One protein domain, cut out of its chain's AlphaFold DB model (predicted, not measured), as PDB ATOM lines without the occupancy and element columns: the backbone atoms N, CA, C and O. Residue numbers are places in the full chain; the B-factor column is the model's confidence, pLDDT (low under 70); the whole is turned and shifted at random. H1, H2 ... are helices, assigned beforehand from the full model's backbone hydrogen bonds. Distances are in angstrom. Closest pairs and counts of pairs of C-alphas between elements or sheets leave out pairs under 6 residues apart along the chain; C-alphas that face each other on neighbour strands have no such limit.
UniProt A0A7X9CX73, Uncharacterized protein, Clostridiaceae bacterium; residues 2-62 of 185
ATOM      1  N   VAL A   2      15.474  38.701  10.361       53.03
ATOM      2  CA  VAL A   2      14.492  38.055  11.270       53.03
ATOM      3  C   VAL A   2      14.605  38.487  12.751       53.03
ATOM      4  O   VAL A   2      13.592  38.622  13.437       53.03
ATOM      5  N   THR A   3      15.804  38.785  13.260       47.75
ATOM      6  CA  THR A   3      16.017  39.170  14.673       47.75
ATOM      7  C   THR A   3      15.562  40.597  15.011       47.75
ATOM      8  O   THR A   3      15.170  40.872  16.148       47.75
ATOM      9  N   PHE A   4      15.541  41.504  14.027       52.78
ATOM     10  CA  PHE A   4      15.145  42.906  14.216       52.78
ATOM     11  C   PHE A   4      13.629  43.075  14.407       52.78
ATOM     12  O   PHE A   4      13.195  43.914  15.207       52.78
ATOM     13  N   PHE A   5      12.826  42.260  13.713       59.38
ATOM     14  CA  PHE A   5      11.363  42.254  13.832       59.38
ATOM     15  C   PHE A   5      10.893  41.499  15.075       59.38
ATOM     16  O   PHE A   5      10.039  41.995  15.805       59.38
ATOM     17  N   THR A   6      11.512  40.355  15.379       65.25
ATOM     18  CA  THR A   6      11.185  39.568  16.578       65.25
ATOM     19  C   THR A   6      11.776  40.151  17.857       65.25
ATOM     20  O   THR A   6      11.419  39.693  18.934       65.25
ATOM     21  N   LYS A   7      12.681  41.139  17.762       81.06
ATOM     22  CA  LYS A   7      13.446  41.732  18.879       81.06
ATOM     23  C   LYS A   7      14.328  40.733  19.644       81.06
ATOM     24  O   LYS A   7      14.736  41.013  20.770       81.06
ATOM     25  N   GLY A   8      14.677  39.603  19.020       80.50
ATOM     26  CA  GLY A   8      15.522  38.564  19.620       80.50
ATOM     27  C   GLY A   8      16.900  39.067  20.056       80.50
ATOM     28  O   GLY A   8      17.347  38.732  21.149       80.50
ATOM     29  N   ASP A   9      17.528  39.949  19.273       86.88
ATOM     30  CA  ASP A   9      18.848  40.507  19.611       86.88
ATOM     31  C   ASP A   9      18.811  41.354  20.888       86.88
ATOM     32  O   ASP A   9      19.740  41.309  21.697       86.88
ATOM     33  N   ALA A  10      17.719  42.098  21.100       88.50
ATOM     34  CA  ALA A  10      17.531  42.903  22.303       88.50
ATOM     35  C   ALA A  10      17.389  42.009  23.540       88.50
ATOM     36  O   ALA A  10      18.082  42.243  24.533       88.50
ATOM     37  N   ARG A  11      16.558  40.960  23.454       90.69
ATOM     38  CA  ARG A  11      16.395  39.965  24.524       90.69
ATOM     39  C   ARG A  11      17.709  39.256  24.836       90.69
ATOM     40  O   ARG A  11      18.118  39.224  25.991       90.69
ATOM     41  N   ARG A  12      18.422  38.773  23.812       92.44
ATOM     42  CA  ARG A  12      19.728  38.115  23.974       92.44
ATOM     43  C   ARG A  12      20.736  39.031  24.662       92.44
ATOM     44  O   ARG A  12      21.381  38.606  25.612       92.44
ATOM     45  N   LYS A  13      20.881  40.278  24.197       93.06
ATOM     46  CA  LYS A  13      21.827  41.244  24.781       93.06
ATOM     47  C   LYS A  13      21.490  41.546  26.240       93.06
ATOM     48  O   LYS A  13      22.395  41.606  27.064       93.06
ATOM     49  N   TYR A  14      20.208  41.727  26.552       92.62
ATOM     50  CA  TYR A  14      19.758  41.984  27.915       92.62
ATOM     51  C   TYR A  14      20.023  40.793  28.836       92.62
ATOM     52  O   TYR A  14      20.688  40.968  29.851       92.62
ATOM     53  N   ALA A  15      19.579  39.591  28.454       92.00
ATOM     54  CA  ALA A  15      19.778  38.383  29.249       92.00
ATOM     55  C   ALA A  15      21.268  38.075  29.451       92.00
ATOM     56  O   ALA A  15      21.691  37.805  30.568       92.00
ATOM     57  N   TYR A  16      22.083  38.197  28.396       92.75
ATOM     58  CA  TYR A  16      23.531  38.010  28.489       92.75
ATOM     59  C   TYR A  16      24.173  38.991  29.474       92.75
ATOM     60  O   TYR A  16      24.966  38.580  30.314       92.75
ATOM     61  N   ASN A  17      23.831  40.279  29.388       93.06
ATOM     62  CA  ASN A  17      24.386  41.279  30.295       93.06
ATOM     63  C   ASN A  17      23.935  41.042  31.738       93.06
ATOM     64  O   ASN A  17      24.777  41.098  32.623       93.06
ATOM     65  N   TYR A  18      22.653  40.733  31.952       92.69
ATOM     66  CA  TYR A  18      22.102  40.433  33.273       92.69
ATOM     67  C   TYR A  18      22.855  39.264  33.923       92.69
ATOM     68  O   TYR A  18      23.462  39.446  34.973       92.69
ATOM     69  N   LEU A  19      22.935  38.120  33.233       90.50
ATOM     70  CA  LEU A  19      23.604  36.903  33.716       90.50
ATOM     71  C   LEU A  19      25.129  37.033  33.837       90.50
ATOM     72  O   LEU A  19      25.771  36.228  34.507       90.50
ATOM     73  N   LYS A  20      25.737  38.001  33.142       91.62
ATOM     74  CA  LYS A  20      27.167  38.302  33.270       91.62
ATOM     75  C   LYS A  20      27.471  39.080  34.552       91.62
ATOM     76  O   LYS A  20      28.595  38.999  35.038       91.62
ATOM     77  N   THR A  21      26.517  39.868  35.046       90.62
ATOM     78  CA  THR A  21      26.711  40.780  36.183       90.62
ATOM     79  C   THR A  21      26.022  40.334  37.466       90.62
ATOM     80  O   THR A  21      26.383  40.833  38.525       90.62
ATOM     81  N   SER A  22      25.030  39.448  37.385       89.00
ATOM     82  CA  SER A  22      24.406  38.818  38.547       89.00
ATOM     83  C   SER A  22      25.164  37.552  38.944       89.00
ATOM     84  O   SER A  22      25.850  36.941  38.118       89.00
ATOM     85  N   ASP A  23      24.988  37.110  40.188       88.00
ATOM     86  CA  ASP A  23      25.196  35.698  40.491       88.00
ATOM     87  C   ASP A  23      24.192  34.841  39.684       88.00
ATOM     88  O   ASP A  23      23.249  35.345  39.051       88.00
ATOM     89  N   ARG A  24      24.446  33.536  39.633       86.50
ATOM     90  CA  ARG A  24      23.613  32.581  38.892       86.50
ATOM     91  C   ARG A  24      22.654  31.835  39.815       86.50
ATOM     92  O   ARG A  24      22.219  30.747  39.457       86.50
ATOM     93  N   GLU A  25      22.336  32.425  40.967       91.75
ATOM     94  CA  GLU A  25      21.357  31.877  41.897       91.75
ATOM     95  C   GLU A  25      19.989  31.777  41.220       91.75
ATOM     96  O   GLU A  25      19.621  32.600  40.366       91.75
ATOM     97  N   LEU A  26      19.210  30.780  41.632       94.12
ATOM     98  CA  LEU A  26      17.903  30.464  41.064       94.12
ATOM     99  C   LEU A  26      16.993  31.700  40.979       94.12
ATOM    100  O   LEU A  26      16.426  31.989  39.921       94.12
ATOM    101  N   THR A  27      16.928  32.484  42.058       93.81
ATOM    102  CA  THR A  27      16.148  33.728  42.126       93.81
ATOM    103  C   THR A  27      16.543  34.724  41.027       93.81
ATOM    104  O   THR A  27      15.674  35.333  40.396       93.81
ATOM    105  N   ASN A  28      17.834  34.875  40.721       94.19
ATOM    106  CA  ASN A  28      18.286  35.788  39.668       94.19
ATOM    107  C   ASN A  28      17.956  35.263  38.267       94.19
ATOM    108  O   ASN A  28      17.570  36.040  37.385       94.19
ATOM    109  N   VAL A  29      18.000  33.947  38.059       95.62
ATOM    110  CA  VAL A  29      17.541  33.346  36.801       95.62
ATOM    111  C   VAL A  29      16.023  33.514  36.635       95.62
ATOM    112  O   VAL A  29      15.558  33.909  35.564       95.62
ATOM    113  N   MET A  30      15.228  33.327  37.691       96.38
ATOM    114  CA  MET A  30      13.794  33.635  37.654       96.38
ATOM    115  C   MET A  30      13.551  35.113  37.320       96.38
ATOM    116  O   MET A  30      12.728  35.433  36.458       96.38
ATOM    117  N   ASN A  31      14.302  36.030  37.937       94.56
ATOM    118  CA  ASN A  31      14.185  37.467  37.690       94.56
ATOM    119  C   ASN A  31      14.474  37.847  36.233       94.56
ATOM    120  O   ASN A  31      13.757  38.681  35.669       94.56
ATOM    121  N   VAL A  32      15.467  37.225  35.581       94.56
ATOM    122  CA  VAL A  32      15.724  37.514  34.162       94.56
ATOM    123  C   VAL A  32      14.554  37.074  33.282       94.56
ATOM    124  O   VAL A  32      14.152  37.831  32.396       94.56
ATOM    125  N   LEU A  33      13.951  35.913  33.564       94.62
ATOM    126  CA  LEU A  33      12.796  35.382  32.825       94.62
ATOM    127  C   LEU A  33      11.534  36.238  33.016       94.62
ATOM    128  O   LEU A  33      10.710  36.354  32.109       94.62
ATOM    129  N   ARG A  34      11.417  36.905  34.165       94.62
ATOM    130  CA  ARG A  34      10.329  37.836  34.507       94.62
ATOM    131  C   ARG A  34      10.464  39.219  33.880       94.62
ATOM    132  O   ARG A  34       9.512  39.995  33.924       94.62
ATOM    133  N   SER A  35      11.625  39.550  33.321       93.06
ATOM    134  CA  SER A  35      11.969  40.941  33.043       93.06
ATOM    135  C   SER A  35      11.182  41.563  31.886       93.06
ATOM    136  O   SER A  35      11.168  41.062  30.753       93.06
ATOM    137  N   HIS A  36      10.632  42.752  32.143       91.44
ATOM    138  CA  HIS A  36      10.068  43.643  31.124       91.44
ATOM    139  C   HIS A  36      11.115  44.563  30.474       91.44
ATOM    140  O   HIS A  36      10.793  45.328  29.563       91.44
ATOM    141  N   MET A  37      12.386  44.454  30.883       89.94
ATOM    142  CA  MET A  37      13.517  45.235  30.365       89.94
ATOM    143  C   MET A  37      13.335  46.758  30.521       89.94
ATOM    144  O   MET A  37      13.748  47.542  29.658       89.94
ATOM    145  N   THR A  38      12.709  47.180  31.622       85.94
ATOM    146  CA  THR A  38      12.493  48.584  32.002       85.94
ATOM    147  C   THR A  38      12.890  48.816  33.456       85.94
ATOM    148  O   THR A  38      12.966  47.873  34.237       85.94
ATOM    149  N   ALA A  39      13.160  50.067  33.835       81.31
ATOM    150  CA  ALA A  39      13.549  50.390  35.210       81.31
ATOM    151  C   ALA A  39      12.430  50.090  36.226       81.31
ATOM    152  O   ALA A  39      12.703  49.609  37.315       81.31
ATOM    153  N   ASP A  40      11.176  50.327  35.837       83.25
ATOM    154  CA  ASP A  40       9.973  50.133  36.654       83.25
ATOM    155  C   ASP A  40       9.389  48.712  36.586       83.25
ATOM    156  O   ASP A  40       8.441  48.406  37.298       83.25
ATOM    157  N   GLN A  41       9.915  47.854  35.703       83.62
ATOM    158  CA  GLN A  41       9.400  46.505  35.429       83.62
ATOM    159  C   GLN A  41       7.889  46.444  35.125       83.62
ATOM    160  O   GLN A  41       7.261  45.393  35.266       83.62
ATOM    161  N   ASN A  42       7.299  47.546  34.656       86.19
ATOM    162  CA  ASN A  42       5.904  47.576  34.236       86.19
ATOM    163  C   ASN A  42       5.692  46.730  32.975       86.19
ATOM    164  O   ASN A  42       6.528  46.728  32.066       86.19
ATOM    165  N   ILE A  43       4.541  46.052  32.894       85.31
ATOM    166  CA  ILE A  43       4.179  45.247  31.724       85.31
ATOM    167  C   ILE A  43       4.183  46.132  30.477       85.31
ATOM    168  O   ILE A  43       3.442  47.113  30.370       85.31
ATOM    169  N   LYS A  44       4.985  45.738  29.486       81.69
ATOM    170  CA  LYS A  44       4.970  46.326  28.146       81.69
ATOM    171  C   LYS A  44       4.553  45.278  27.134       81.69
ATOM    172  O   LYS A  44       5.174  44.228  27.015       81.69
ATOM    173  N   ARG A  45       3.500  45.589  26.381       80.44
ATOM    174  CA  ARG A  45       3.003  44.728  25.307       80.44
ATOM    175  C   ARG A  45       3.972  44.714  24.123       80.44
ATOM    176  O   ARG A  45       4.580  45.733  23.791       80.44
ATOM    177  N   GLY A  46       4.059  43.572  23.449       79.56
ATOM    178  CA  GLY A  46       4.935  43.335  22.305       79.56
ATOM    179  C   GLY A  46       6.111  42.413  22.633       79.56
ATOM    180  O   GLY A  46       6.251  41.900  23.734       79.56
ATOM    181  N   MET A  47       6.982  42.197  21.646       80.81
ATOM    182  CA  MET A  47       8.015  41.150  21.716       80.81
ATOM    183  C   MET A  47       9.346  41.605  22.328       80.81
ATOM    184  O   MET A  47      10.296  40.832  22.348       80.81
ATOM    185  N   LYS A  48       9.501  42.866  22.747       84.44
ATOM    186  CA  LYS A  48      10.830  43.397  23.104       84.44
ATOM    187  C   LYS A  48      11.373  42.833  24.422       84.44
ATOM    188  O   LYS A  48      12.574  42.595  24.494       84.44
ATOM    189  N   SER A  49      10.517  42.687  25.428       87.44
ATOM    190  CA  SER A  49      10.847  42.206  26.775       87.44
ATOM    191  C   SER A  49      11.183  40.715  26.801       87.44
ATOM    192  O   SER A  49      10.828  39.994  25.872       87.44
ATOM    193  N   ILE A  50      11.845  40.246  27.869       87.69
ATOM    194  CA  ILE A  50      12.026  38.805  28.109       87.69
ATOM    195  C   ILE A  50      10.667  38.166  28.403       87.69
ATOM    196  O   ILE A  50      10.270  37.233  27.706       87.69
ATOM    197  N   CYS A  51       9.921  38.728  29.358       90.06
ATOM    198  CA  CYS A  51       8.522  38.383  29.570       90.06
ATOM    199  C   CYS A  51       7.676  39.027  28.463       90.06
ATOM    200  O   CYS A  51       7.393  40.229  28.486       90.06
ATOM    201  N   ILE A  52       7.348  38.246  27.432       84.56
ATOM    202  CA  ILE A  52       6.569  38.710  26.281       84.56
ATOM    203  C   ILE A  52       5.085  38.712  26.647       84.56
ATOM    204  O   ILE A  52       4.525  37.664  26.963       84.56
ATOM    205  N   HIS A  53       4.451  39.877  26.516       84.94
ATOM    206  CA  HIS A  53       3.004  40.036  26.631       84.94
ATOM    207  C   HIS A  53       2.390  40.360  25.275       84.94
ATOM    208  O   HIS A  53       2.871  41.241  24.551       84.94
ATOM    209  N   SER A  54       1.279  39.700  24.963       78.00
ATOM    210  CA  SER A  54       0.539  39.938  23.729       78.00
ATOM    211  C   SER A  54       0.074  41.402  23.611       78.00
ATOM    212  O   SER A  54      -0.387  42.053  24.559       78.00
ATOM    213  N   GLY A  55       0.247  41.960  22.414       67.38
ATOM    214  CA  GLY A  55      -0.145  43.316  22.045       67.38
ATOM    215  C   GLY A  55      -1.334  43.342  21.087       67.38
ATOM    216  O   GLY A  55      -1.690  42.309  20.528       67.38
ATOM    217  N   PRO A  56      -1.917  44.525  20.827       58.03
ATOM    218  CA  PRO A  56      -3.074  44.662  19.936       58.03
ATOM    219  C   PRO A  56      -2.826  44.111  18.520       58.03
ATOM    220  O   PRO A  56      -3.754  43.632  17.878       58.03
ATOM    221  N   PHE A  57      -1.571  44.118  18.058       61.47
ATOM    222  CA  PHE A  57      -1.175  43.640  16.725       61.47
ATOM    223  C   PHE A  57      -0.314  42.367  16.742       61.47
ATOM    224  O   PHE A  57      -0.107  41.756  15.698       61.47
ATOM    225  N   ILE A  58       0.203  41.957  17.905       62.88
ATOM    226  CA  ILE A  58       1.090  40.794  18.047       62.88
ATOM    227  C   ILE A  58       0.472  39.847  19.070       62.88
ATOM    228  O   ILE A  58       0.460  40.147  20.261       62.88
ATOM    229  N   LYS A  59      -0.006  38.691  18.606       70.06
ATOM    230  CA  LYS A  59      -0.698  37.694  19.441       70.06
ATOM    231  C   LYS A  59       0.239  36.682  20.120       70.06
ATOM    232  O   LYS A  59      -0.231  35.683  20.642       70.06
ATOM    233  N   SER A  60       1.549  36.915  20.095       64.50
ATOM    234  CA  SER A  60       2.527  36.039  20.744       64.50
ATOM    235  C   SER A  60       2.680  36.386  22.225       64.50
ATOM    236  O   SER A  60       2.840  37.554  22.575       64.50
ATOM    237  N   GLU A  61       2.692  35.360  23.069       72.56
ATOM    238  CA  GLU A  61       3.078  35.390  24.484       72.56
ATOM    239  C   GLU A  61       3.966  34.169  24.775       72.56
ATOM    240  O   GLU A  61       3.990  33.222  23.984       72.56
ATOM    241  N   ALA A  62       4.758  34.205  25.848       68.38
ATOM    242  CA  ALA A  62       5.541  33.033  26.252       68.38
ATOM    243  C   ALA A  62       4.592  31.885  26.631       68.38
ATOM    244  O   ALA A  62       3.605  32.144  27.299       68.38
TER     245      ALA A  62
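AT A GLANCE: This is residues 2 to 62 of the 185 residues of an uncharacterized protein of Clostridiaceae bacterium (UniProt A0A7X9CX73). A helical hairpin, H2 and H3 side by side and running opposite ways, makes one end of this domain, and a long looping stretch with no named element, residues 35 to 62, runs on beyond the end of H3 toward the other end. The five-residue helix H1 sits before the start of H2, on the far side from the turn that joins H2 to H3. The printed part has 61 residues with three named helices, in the order H1, H2, H3, and no named strand; the class is all helix, though under half of the residues, 28 of 61, are in named elements. The whole is compact, with a radius of gyration of the C-alphas of 11.9 A, and elongated in outline, with spans of 36 by 23 by 19 A.

IN THESE COORDINATES: Find C-alpha 2 at (14.492, 38.055, 11.270); there H1 begins, and it covers residues 2 to 6, 6.4 A from first to last C-alpha. Go on past Lys 7 to C-alpha 8 at (15.522, 38.564, 19.620), where H2 begins; it is the longest helix, residues 8 to 21, 20.1 A from first to last C-alpha. After residues 22 to 25 look for H3, residues 26 to 34, 12.4 A long, which ends at C-alpha 34 at (10.329, 37.836, 34.507). From Ser 35 to Ala 62 you will find no named element.

HOW THE PARTS SIT: Begin at H1, which is close to H2 but not clearly touching it; their closest C-alphas are those of Thr 3 and Asp 9, 5.8 A apart. H1 and H3 are apart. Next look at Ala 15 and Val 32, whose C-alphas, 6.4 A apart, are the closest of H2 and H3. These two helices touch, H2 with residues 15 to 19 alone. Their lines stand at a shallow tilt of 25 degrees, and they run opposite ways as a helical hairpin. In the backbones of H1, H2 and H3, every O i to N i+4 pair is within hydrogen-bond range.

THE WHOLE: The two C-alphas farthest apart are those of Asp 23 and Phe 57, at 36.4 A, while those of Val 2 and Ala 62, the first and last printed, are 18.2 A apart. The printed part has no cut as you read from residue 2 to residue 62. The links from H1 to H2 and from H2 to H3 are both tight, with 1 and 4 residues between the helices. Look at the B-factor column for the model's confidence: the mean pLDDT of the printed part is 82.9, and it is under 70 at residues 2 to 6, at residues 55 to 58, at residue 60 and at residue 62.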